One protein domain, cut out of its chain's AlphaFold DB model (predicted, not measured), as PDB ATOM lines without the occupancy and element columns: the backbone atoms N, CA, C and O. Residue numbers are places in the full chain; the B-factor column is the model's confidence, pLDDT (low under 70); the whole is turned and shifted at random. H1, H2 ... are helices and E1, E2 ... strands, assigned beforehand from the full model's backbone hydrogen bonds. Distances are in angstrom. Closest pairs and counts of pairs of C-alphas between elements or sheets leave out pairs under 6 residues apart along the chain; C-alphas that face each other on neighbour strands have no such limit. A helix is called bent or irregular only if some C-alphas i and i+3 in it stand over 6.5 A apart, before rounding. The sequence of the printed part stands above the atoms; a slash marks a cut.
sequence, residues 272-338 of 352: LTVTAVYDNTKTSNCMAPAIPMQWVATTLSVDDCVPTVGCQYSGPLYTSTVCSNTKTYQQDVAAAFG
ATOM      1  N   LEU A 272     -40.799 -55.025 -17.540       78.81
ATOM      2  CA  LEU A 272     -41.429 -54.107 -16.619       78.81
ATOM      3  C   LEU A 272     -42.563 -53.418 -17.367       78.81
ATOM      4  O   LEU A 272     -42.311 -52.670 -18.313       78.81
ATOM      5  N   THR A 273     -43.795 -53.651 -16.923       85.00
ATOM      6  CA  THR A 273     -44.886 -52.717 -17.208       85.00
ATOM      7  C   THR A 273     -44.770 -51.600 -16.200       85.00
ATOM      8  O   THR A 273     -44.784 -51.837 -14.992       85.00
ATOM      9  N   VAL A 274     -44.626 -50.384 -16.695       86.94
ATOM     10  CA  VAL A 274     -44.521 -49.195 -15.869       86.94
ATOM     11  C   VAL A 274     -45.806 -48.400 -15.976       86.94
ATOM     12  O   VAL A 274     -46.214 -48.035 -17.075       86.94
ATOM     13  N   THR A 275     -46.370 -48.038 -14.832       90.06
ATOM     14  CA  THR A 275     -47.375 -46.984 -14.727       90.06
ATOM     15  C   THR A 275     -46.680 -45.683 -14.338       90.06
ATOM     16  O   THR A 275     -46.243 -45.519 -13.196       90.06
ATOM     17  N   ALA A 276     -46.560 -44.759 -15.291       87.81
ATOM     18  CA  ALA A 276     -46.120 -43.391 -15.027       87.81
ATOM     19  C   ALA A 276     -47.338 -42.538 -14.640       87.81
ATOM     20  O   ALA A 276     -48.357 -42.593 -15.327       87.81
ATOM     21  N   VAL A 277     -47.249 -41.784 -13.543       89.12
ATOM     22  CA  VAL A 277     -48.355 -41.007 -12.949       89.12
ATOM     23  C   VAL A 277     -48.043 -39.511 -13.004       89.12
ATOM     24  O   VAL A 277     -46.905 -39.123 -12.747       89.12
ATOM     25  N   TYR A 278     -49.038 -38.667 -13.298       86.81
ATOM     26  CA  TYR A 278     -48.881 -37.221 -13.521       86.81
ATOM     27  C   TYR A 278     -49.893 -36.378 -12.722       86.81
ATOM     28  O   TYR A 278     -51.057 -36.762 -12.573       86.81
ATOM     29  N   ASP A 279     -49.456 -35.195 -12.264       78.50
ATOM     30  CA  ASP A 279     -50.223 -34.259 -11.417       78.50
ATOM     31  C   ASP A 279     -51.200 -33.405 -12.231       78.50
ATOM     32  O   ASP A 279     -50.955 -32.237 -12.481       78.50
ATOM     33  N   ASN A 280     -52.305 -33.979 -12.701       66.00
ATOM     34  CA  ASN A 280     -53.465 -33.248 -13.245       66.00
ATOM     35  C   ASN A 280     -53.292 -32.409 -14.537       66.00
ATOM     36  O   ASN A 280     -54.295 -31.981 -15.114       66.00
ATOM     37  N   THR A 281     -52.086 -32.207 -15.066       61.50
ATOM     38  CA  THR A 281     -51.910 -31.417 -16.290       61.50
ATOM     39  C   THR A 281     -51.942 -32.316 -17.530       61.50
ATOM     40  O   THR A 281     -50.987 -33.009 -17.864       61.50
ATOM     41  N   LYS A 282     -53.046 -32.262 -18.294       60.59
ATOM     42  CA  LYS A 282     -53.181 -32.852 -19.651       60.59
ATOM     43  C   LYS A 282     -52.180 -32.254 -20.667       60.59
ATOM     44  O   LYS A 282     -52.281 -32.491 -21.871       60.59
ATOM     45  N   THR A 283     -51.239 -31.423 -20.223       58.97
ATOM     46  CA  THR A 283     -50.181 -30.865 -21.059       58.97
ATOM     47  C   THR A 283     -49.316 -31.993 -21.613       58.97
ATOM     48  O   THR A 283     -48.863 -32.871 -20.885       58.97
ATOM     49  N   SER A 284     -49.125 -31.979 -22.932       63.59
ATOM     50  CA  SER A 284     -48.262 -32.914 -23.672       63.59
ATOM     51  C   SER A 284     -48.709 -34.382 -23.702       63.59
ATOM     52  O   SER A 284     -47.931 -35.238 -24.105       63.59
ATOM     53  N   ASN A 285     -49.962 -34.694 -23.338       71.81
ATOM     54  CA  ASN A 285     -50.541 -36.042 -23.475       71.81
ATOM     55  C   ASN A 285     -49.736 -37.155 -22.759       71.81
ATOM     56  O   ASN A 285     -49.656 -38.271 -23.268       71.81
ATOM     57  N   CYS A 286     -49.142 -36.856 -21.591       74.38
ATOM     58  CA  CYS A 286     -48.311 -37.796 -20.818       74.38
ATOM     59  C   CYS A 286     -47.089 -38.295 -21.608       74.38
ATOM     60  O   CYS A 286     -46.631 -39.422 -21.442       74.38
ATOM     61  N   MET A 287     -46.584 -37.445 -22.501       68.38
ATOM     62  CA  MET A 287     -45.353 -37.637 -23.256       68.38
ATOM     63  C   MET A 287     -44.412 -36.470 -22.975       68.38
ATOM     64  O   MET A 287     -44.857 -35.386 -22.581       68.38
ATOM     65  N   ALA A 288     -43.113 -36.676 -23.209       62.97
ATOM     66  CA  ALA A 288     -42.115 -35.616 -23.114       62.97
ATOM     67  C   ALA A 288     -42.614 -34.337 -23.827       62.97
ATOM     68  O   ALA A 288     -43.092 -34.425 -24.962       62.97
ATOM     69  N   PRO A 289     -42.544 -33.153 -23.185       71.62
ATOM     70  CA  PRO A 289     -41.778 -32.829 -21.974       71.62
ATOM     71  C   PRO A 289     -42.500 -33.062 -20.628       71.62
ATOM     72  O   PRO A 289     -42.021 -32.570 -19.611       71.62
ATOM     73  N   ALA A 290     -43.647 -33.752 -20.585       79.31
ATOM     74  CA  ALA A 290     -44.312 -34.059 -19.317       79.31
ATOM     75  C   ALA A 290     -43.422 -34.950 -18.436       79.31
ATOM     76  O   ALA A 290     -42.944 -35.991 -18.885       79.31
ATOM     77  N   ILE A 291     -43.226 -34.536 -17.185       84.38
ATOM     78  CA  ILE A 291     -42.431 -35.266 -16.195       84.38
ATOM     79  C   ILE A 291     -43.400 -35.979 -15.243       84.38
ATOM     80  O   ILE A 291     -44.282 -35.321 -14.682       84.38
ATOM     81  N   PRO A 292     -43.277 -37.301 -15.059       87.31
ATOM     82  CA  PRO A 292     -44.112 -38.036 -14.122       87.31
ATOM     83  C   PRO A 292     -43.733 -37.712 -12.672       87.31
ATOM     84  O   PRO A 292     -42.567 -37.515 -12.346       87.31
ATOM     85  N   MET A 293     -44.725 -37.703 -11.782       87.88
ATOM     86  CA  MET A 293     -44.514 -37.616 -10.332       87.88
ATOM     87  C   MET A 293     -44.163 -38.973  -9.710       87.88
ATOM     88  O   MET A 293     -43.526 -39.032  -8.662       87.88
ATOM     89  N   GLN A 294     -44.585 -40.068 -10.347       88.00
ATOM     90  CA  GLN A 294     -44.367 -41.424  -9.862       88.00
ATOM     91  C   GLN A 294     -44.153 -42.372 -11.041       88.00
ATOM     92  O   GLN A 294     -44.811 -42.257 -12.075       88.00
ATOM     93  N   TRP A 295     -43.239 -43.324 -10.862       87.44
ATOM     94  CA  TRP A 295     -42.874 -44.324 -11.859       87.44
ATOM     95  C   TRP A 295     -42.923 -45.708 -11.217       87.44
ATOM     96  O   TRP A 295     -41.976 -46.135 -10.556       87.44
ATOM     97  N   VAL A 296     -44.061 -46.387 -11.357       87.75
ATOM     98  CA  VAL A 296     -44.310 -47.673 -10.694       87.75
ATOM     99  C   VAL A 296     -44.084 -48.797 -11.688       87.75
ATOM    100  O   VAL A 296     -44.867 -48.963 -12.616       87.75
ATOM    101  N   ALA A 297     -43.014 -49.567 -11.502       85.81
ATOM    102  CA  ALA A 297     -42.696 -50.714 -12.342       85.81
ATOM    103  C   ALA A 297     -43.207 -52.019 -11.718       85.81
ATOM    104  O   ALA A 297     -42.879 -52.340 -10.577       85.81
ATOM    105  N   THR A 298     -43.934 -52.806 -12.504       83.62
ATOM    106  CA  THR A 298     -44.371 -54.160 -12.162       83.62
ATOM    107  C   THR A 298     -43.662 -55.150 -13.071       83.62
ATOM    108  O   THR A 298     -43.645 -54.979 -14.290       83.62
ATOM    109  N   THR A 299     -43.075 -56.200 -12.498       78.56
ATOM    110  CA  THR A 299     -42.406 -57.240 -13.283       78.56
ATOM    111  C   THR A 299     -43.413 -58.121 -14.006       78.56
ATOM    112  O   THR A 299     -44.339 -58.639 -13.382       78.56
ATOM    113  N   LEU A 300     -43.172 -58.370 -15.285       68.62
ATOM    114  CA  LEU A 300     -43.911 -59.322 -16.097       68.62
ATOM    115  C   LEU A 300     -42.995 -60.489 -16.471       68.62
ATOM    116  O   LEU A 300     -41.811 -60.317 -16.778       68.62
ATOM    117  N   SER A 301     -43.556 -61.696 -16.443       62.34
ATOM    118  CA  SER A 301     -42.867 -62.923 -16.857       62.34
ATOM    119  C   SER A 301     -42.815 -63.088 -18.379       62.34
ATOM    120  O   SER A 301     -41.973 -63.833 -18.875       62.34
ATOM    121  N   VAL A 302     -43.685 -62.386 -19.107       61.97
ATOM    122  CA  VAL A 302     -43.787 -62.364 -20.570       61.97
ATOM    123  C   VAL A 302     -43.945 -60.911 -21.001       61.97
ATOM    124  O   VAL A 302     -44.648 -60.162 -20.333       61.97
ATOM    125  N   ASP A 303     -43.316 -60.512 -22.108       65.38
ATOM    126  CA  ASP A 303     -43.554 -59.190 -22.692       65.38
ATOM    127  C   ASP A 303     -44.950 -59.130 -23.325       65.38
ATOM    128  O   ASP A 303     -45.147 -59.553 -24.473       65.38
ATOM    129  N   ASP A 304     -45.913 -58.675 -22.529       68.12
ATOM    130  CA  ASP A 304     -47.266 -58.281 -22.914       68.12
ATOM    131  C   ASP A 304     -47.486 -56.769 -22.743       68.12
ATOM    132  O   ASP A 304     -48.609 -56.281 -22.889       68.12
ATOM    133  N   CYS A 305     -46.418 -56.020 -22.455       77.69
ATOM    134  CA  CYS A 305     -46.520 -54.596 -22.230       77.69
ATOM    135  C   CYS A 305     -46.881 -53.881 -23.537       77.69
ATOM    136  O   CYS A 305     -46.207 -54.000 -24.562       77.69
ATOM    137  N   VAL A 306     -47.960 -53.102 -23.493       78.38
ATOM    138  CA  VAL A 306     -48.408 -52.259 -24.603       78.38
ATOM    139  C   VAL A 306     -48.345 -50.805 -24.140       78.38
ATOM    140  O   VAL A 306     -49.135 -50.425 -23.270       78.38
ATOM    141  N   PRO A 307     -47.438 -49.973 -24.695       80.75
ATOM    142  CA  PRO A 307     -47.384 -48.563 -24.346       80.75
ATOM    143  C   PRO A 307     -48.698 -47.869 -24.703       80.75
ATOM    144  O   PRO A 307     -49.273 -48.105 -25.770       80.75
ATOM    145  N   THR A 308     -49.173 -46.983 -23.836       81.00
ATOM    146  CA  THR A 308     -50.387 -46.211 -24.119       81.00
ATOM    147  C   THR A 308     -50.097 -45.091 -25.111       81.00
ATOM    148  O   THR A 308     -49.138 -44.336 -24.950       81.00
ATOM    149  N   VAL A 309     -50.970 -44.916 -26.103       75.81
ATOM    150  CA  VAL A 309     -50.935 -43.751 -26.997       75.81
ATOM    151  C   VAL A 309     -51.685 -42.599 -26.323       75.81
ATOM    152  O   VAL A 309     -52.859 -42.356 -26.589       75.81
ATOM    153  N   GLY A 310     -51.000 -41.912 -25.410       77.12
ATOM    154  CA  GLY A 310     -51.526 -40.767 -24.663       77.12
ATOM    155  C   GLY A 310     -51.935 -41.062 -23.222       77.12
ATOM    156  O   GLY A 310     -51.840 -42.200 -22.760       77.12
ATOM    157  N   CYS A 311     -52.390 -40.024 -22.516       80.56
ATOM    158  CA  CYS A 311     -52.828 -40.156 -21.129       80.56
ATOM    159  C   CYS A 311     -54.103 -40.999 -21.022       80.56
ATOM    160  O   CYS A 311     -55.108 -40.719 -21.681       80.56
ATOM    161  N   GLN A 312     -54.104 -41.937 -20.085       83.75
ATOM    162  CA  GLN A 312     -55.314 -42.540 -19.547       83.75
ATOM    163  C   GLN A 312     -55.757 -41.757 -18.306       83.75
ATOM    164  O   GLN A 312     -54.941 -41.359 -17.475       83.75
ATOM    165  N   TYR A 313     -57.058 -41.493 -18.192       78.12
ATOM    166  CA  TYR A 313     -57.632 -40.858 -17.007       78.12
ATOM    167  C   TYR A 313     -58.060 -41.946 -16.020       78.12
ATOM    168  O   TYR A 313     -58.915 -42.768 -16.350       78.12
ATOM    169  N   SER A 314     -57.465 -41.961 -14.825       62.59
ATOM    170  CA  SER A 314     -57.690 -42.991 -13.800       62.59
ATOM    171  C   SER A 314     -58.032 -42.357 -12.440       62.59
ATOM    172  O   SER A 314     -57.441 -42.675 -11.414       62.59
ATOM    173  N   GLY A 315     -58.970 -41.403 -12.422       72.81
ATOM    174  CA  GLY A 315     -59.320 -40.633 -11.216       72.81
ATOM    175  C   GLY A 315     -58.606 -39.273 -11.167       72.81
ATOM    176  O   GLY A 315     -58.405 -38.694 -12.228       72.81
ATOM    177  N   PRO A 316     -58.226 -38.717  -9.995       74.75
ATOM    178  CA  PRO A 316     -57.668 -37.357  -9.908       74.75
ATOM    179  C   PRO A 316     -56.327 -37.170 -10.646       74.75
ATOM    180  O   PRO A 316     -55.857 -36.043 -10.771       74.75
ATOM    181  N   LEU A 317     -55.711 -38.256 -11.128       83.50
ATOM    182  CA  LEU A 317     -54.406 -38.275 -11.782       83.50
ATOM    183  C   LEU A 317     -54.497 -38.875 -13.191       83.50
ATOM    184  O   LEU A 317     -55.367 -39.699 -13.500       83.50
ATOM    185  N   TYR A 318     -53.550 -38.474 -14.035       86.38
ATOM    186  CA  TYR A 318     -53.346 -39.061 -15.356       86.38
ATOM    187  C   TYR A 318     -52.243 -40.110 -15.295       86.38
ATOM    188  O   TYR A 318     -51.266 -39.940 -14.564       86.38
ATOM    189  N   THR A 319     -52.383 -41.176 -16.079       88.00
ATOM    190  CA  THR A 319     -51.381 -42.236 -16.173       88.00
ATOM    191  C   THR A 319     -51.023 -42.566 -17.615       88.00
ATOM    192  O   THR A 319     -51.794 -42.320 -18.543       88.00
ATOM    193  N   SER A 320     -49.839 -43.138 -17.811       87.69
ATOM    194  CA  SER A 320     -49.436 -43.766 -19.071       87.69
ATOM    195  C   SER A 320     -48.699 -45.069 -18.799       87.69
ATOM    196  O   SER A 320     -47.916 -45.147 -17.848       87.69
ATOM    197  N   THR A 321     -48.895 -46.061 -19.663       87.88
ATOM    198  CA  THR A 321     -48.109 -47.295 -19.643       87.88
ATOM    199  C   THR A 321     -46.832 -47.100 -20.443       87.88
ATOM    200  O   THR A 321     -46.885 -46.740 -21.623       87.88
ATOM    201  N   VAL A 322     -45.692 -47.375 -19.816       85.81
ATOM    202  CA  VAL A 322     -44.373 -47.420 -20.455       85.81
ATOM    203  C   VAL A 322     -43.821 -48.835 -20.324       85.81
ATOM    204  O   VAL A 322     -43.972 -49.480 -19.289       85.81
ATOM    205  N   CYS A 323     -43.182 -49.324 -21.380       83.88
ATOM    206  CA  CYS A 323     -42.553 -50.637 -21.376       83.88
ATOM    207  C   CYS A 323     -41.056 -50.488 -21.159       83.88
ATOM    208  O   CYS A 323     -40.397 -49.706 -21.839       83.88
ATOM    209  N   SER A 324     -40.535 -51.239 -20.198       81.94
ATOM    210  CA  SER A 324     -39.133 -51.236 -19.793       81.94
ATOM    211  C   SER A 324     -38.701 -52.678 -19.515       81.94
ATOM    212  O   SER A 324     -39.495 -53.616 -19.569       81.94
ATOM    213  N   ASN A 325     -37.431 -52.895 -19.196       79.19
ATOM    214  CA  ASN A 325     -36.949 -54.177 -18.682       79.19
ATOM    215  C   ASN A 325     -35.905 -53.948 -17.587       79.19
ATOM    216  O   ASN A 325     -35.369 -52.849 -17.448       79.19
ATOM    217  N   THR A 326     -35.574 -54.979 -16.811       74.75
ATOM    218  CA  THR A 326     -34.624 -54.834 -15.694       74.75
ATOM    219  C   THR A 326     -33.185 -54.510 -16.112       74.75
ATOM    220  O   THR A 326     -32.372 -54.208 -15.241       74.75
ATOM    221  N   LYS A 327     -32.850 -54.520 -17.410       71.19
ATOM    222  CA  LYS A 327     -31.541 -54.091 -17.924       71.19
ATOM    223  C   LYS A 327     -31.513 -52.604 -18.288       71.19
ATOM    224  O   LYS A 327     -30.474 -51.975 -18.116       71.19
ATOM    225  N   THR A 328     -32.623 -52.043 -18.770       74.44
ATOM    226  CA  THR A 328     -32.704 -50.644 -19.232       74.44
ATOM    227  C   THR A 328     -33.409 -49.708 -18.257       74.44
ATOM    228  O   THR A 328     -33.242 -48.499 -18.378       74.44
ATOM    229  N   TYR A 329     -34.106 -50.224 -17.235       82.00
ATOM    230  CA  TYR A 329     -34.997 -49.411 -16.393       82.00
ATOM    231  C   TYR A 329     -34.340 -48.178 -15.763       82.00
ATOM    232  O   TYR A 329     -34.997 -47.157 -15.601       82.00
ATOM    233  N   GLN A 330     -33.053 -48.238 -15.406       81.50
ATOM    234  CA  GLN A 330     -32.351 -47.081 -14.842       81.50
ATOM    235  C   GLN A 330     -32.194 -45.954 -15.868       81.50
ATOM    236  O   GLN A 330     -32.342 -44.786 -15.517       81.50
ATOM    237  N   GLN A 331     -31.922 -46.304 -17.128       82.19
ATOM    238  CA  GLN A 331     -31.847 -45.351 -18.235       82.19
ATOM    239  C   GLN A 331     -33.241 -44.823 -18.583       82.19
ATOM    240  O   GLN A 331     -33.398 -43.622 -18.777       82.19
ATOM    241  N   ASP A 332     -34.248 -45.699 -18.585       83.38
ATOM    242  CA  ASP A 332     -35.637 -45.337 -18.883       83.38
ATOM    243  C   ASP A 332     -36.203 -44.368 -17.824       83.38
ATOM    244  O   ASP A 332     -36.831 -43.367 -18.165       83.38
ATOM    245  N   VAL A 333     -35.898 -44.597 -16.538       86.06
ATOM    246  CA  VAL A 333     -36.231 -43.674 -15.436       86.06
ATOM    247  C   VAL A 333     -35.488 -42.348 -15.591       86.06
ATOM    248  O   VAL A 333     -36.112 -41.292 -15.522       86.06
ATOM    249  N   ALA A 334     -34.174 -42.370 -15.834       85.19
ATOM    250  CA  ALA A 334     -33.402 -41.139 -16.014       85.19
ATOM    251  C   ALA A 334     -33.934 -40.295 -17.189       85.19
ATOM    252  O   ALA A 334     -34.048 -39.077 -17.079       85.19
ATOM    253  N   ALA A 335     -34.324 -40.940 -18.291       84.50
ATOM    254  CA  ALA A 335     -34.929 -40.269 -19.436       84.50
ATOM    255  C   ALA A 335     -36.293 -39.645 -19.096       84.50
ATOM    256  O   ALA A 335     -36.587 -38.539 -19.546       84.50
ATOM    257  N   ALA A 336     -37.108 -40.324 -18.288       83.25
ATOM    258  CA  ALA A 336     -38.435 -39.850 -17.909       83.25
ATOM    259  C   ALA A 336     -38.418 -38.663 -16.938       83.25
ATOM    260  O   ALA A 336     -39.195 -37.723 -17.096       83.25
ATOM    261  N   PHE A 337     -37.535 -38.693 -15.937       85.12
ATOM    262  CA  PHE A 337     -37.403 -37.605 -14.964       85.12
ATOM    263  C   PHE A 337     -36.491 -36.474 -15.465       85.12
ATOM    264  O   PHE A 337     -36.545 -35.358 -14.941       85.12
ATOM    265  N   GLY A 338     -35.685 -36.718 -16.501       82.94
ATOM    266  CA  GLY A 338     -34.792 -35.726 -17.091       82.94
ATOM    267  C   GLY A 338     -33.754 -35.217 -16.088       82.94
ATOM    268  O   GLY A 338     -33.101 -35.993 -15.399       82.94
TER     269      GLY A 338
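Overview. This is residues 272 to 338 of the 352 residues of an uncharacterized protein of Phytophthora cactorum (UniProt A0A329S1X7). A wall of three antiparallel strands has one helix, H2, lying lengthwise over one of its faces, while a very short helix, H1, only grazes the sheet near the end where E1 stops and E3 starts. A long link with no named element, residues 301 to 317, runs back beside the E3 edge. The printed part has 67 residues with three named strands and two named helices, in the order E1, H1, E2, E3, H2; the sheet order is E2, E1, E3, and the class is mixed, helices and strands. The whole is compact, with a radius of gyration of the C-alphas of 11.4 A, and rounded, spanning 31 by 23 by 17 A.

Arrangement. E1, residues 272 to 278, is the inner strand of the sheet. H1, residues 283 to 286, only grazes the sheet with its residues 285 to 286; its closest C-alphas to E3, residues 318 to 325, are those of Cys 286 and Ser 320, 6.3 A apart. E2, residues 294 to 300, is an edge strand and is antiparallel to E1 at 161 degrees, with N 275 and O 296 within hydrogen-bond range at 2.8 A. E3, the other edge strand, is antiparallel to E1 at 152 degrees, with N 274 and O 322 within hydrogen-bond range at 2.8 A. The sheet is only just strongly twisted, its C-alphas lying up to 4.5 A off their best plane. H2, residues 329 to 337, is on the sheet at a height over the sheet of 9.2 A. It lies over E1 and runs along the strands, at 14 degrees to E1 on the local plane. The closest C-alphas of H2 and E3 are those of Asp 332 and Ser 324, 6.9 A apart. H1 and H2 are apart. Every O i to N i+4 pair of H2 is within hydrogen-bond range; H1 is too short for such a pair.

Along the chain. E1 begins at C-alpha 272, (-41.429, -54.107, -16.619), and is 18.7 A long. H1 is irregular, with C-alphas 283 and 286 7.2 A apart. E2 measures 19.0 A, and E3 measures 22.5 A from C-alpha 318 at (-53.346, -39.061, -15.356). H2 measures 12.1 A and ends at C-alpha 337, (-37.403, -37.605, -14.964).

Size, cuts and confidence. The C-alphas farthest apart, those of Thr 283 and Ser 301, are 33.1 A apart. The printed part has no cut. The link from E2 to E3 is long, with 17 residues; within it, residues 312 to 313 pair antiparallel with residues 318 to 319 of E3. The mean pLDDT of the printed part is 78.6, and residues 280 to 284, 287 to 288, 300 to 304 and 314 are under 70.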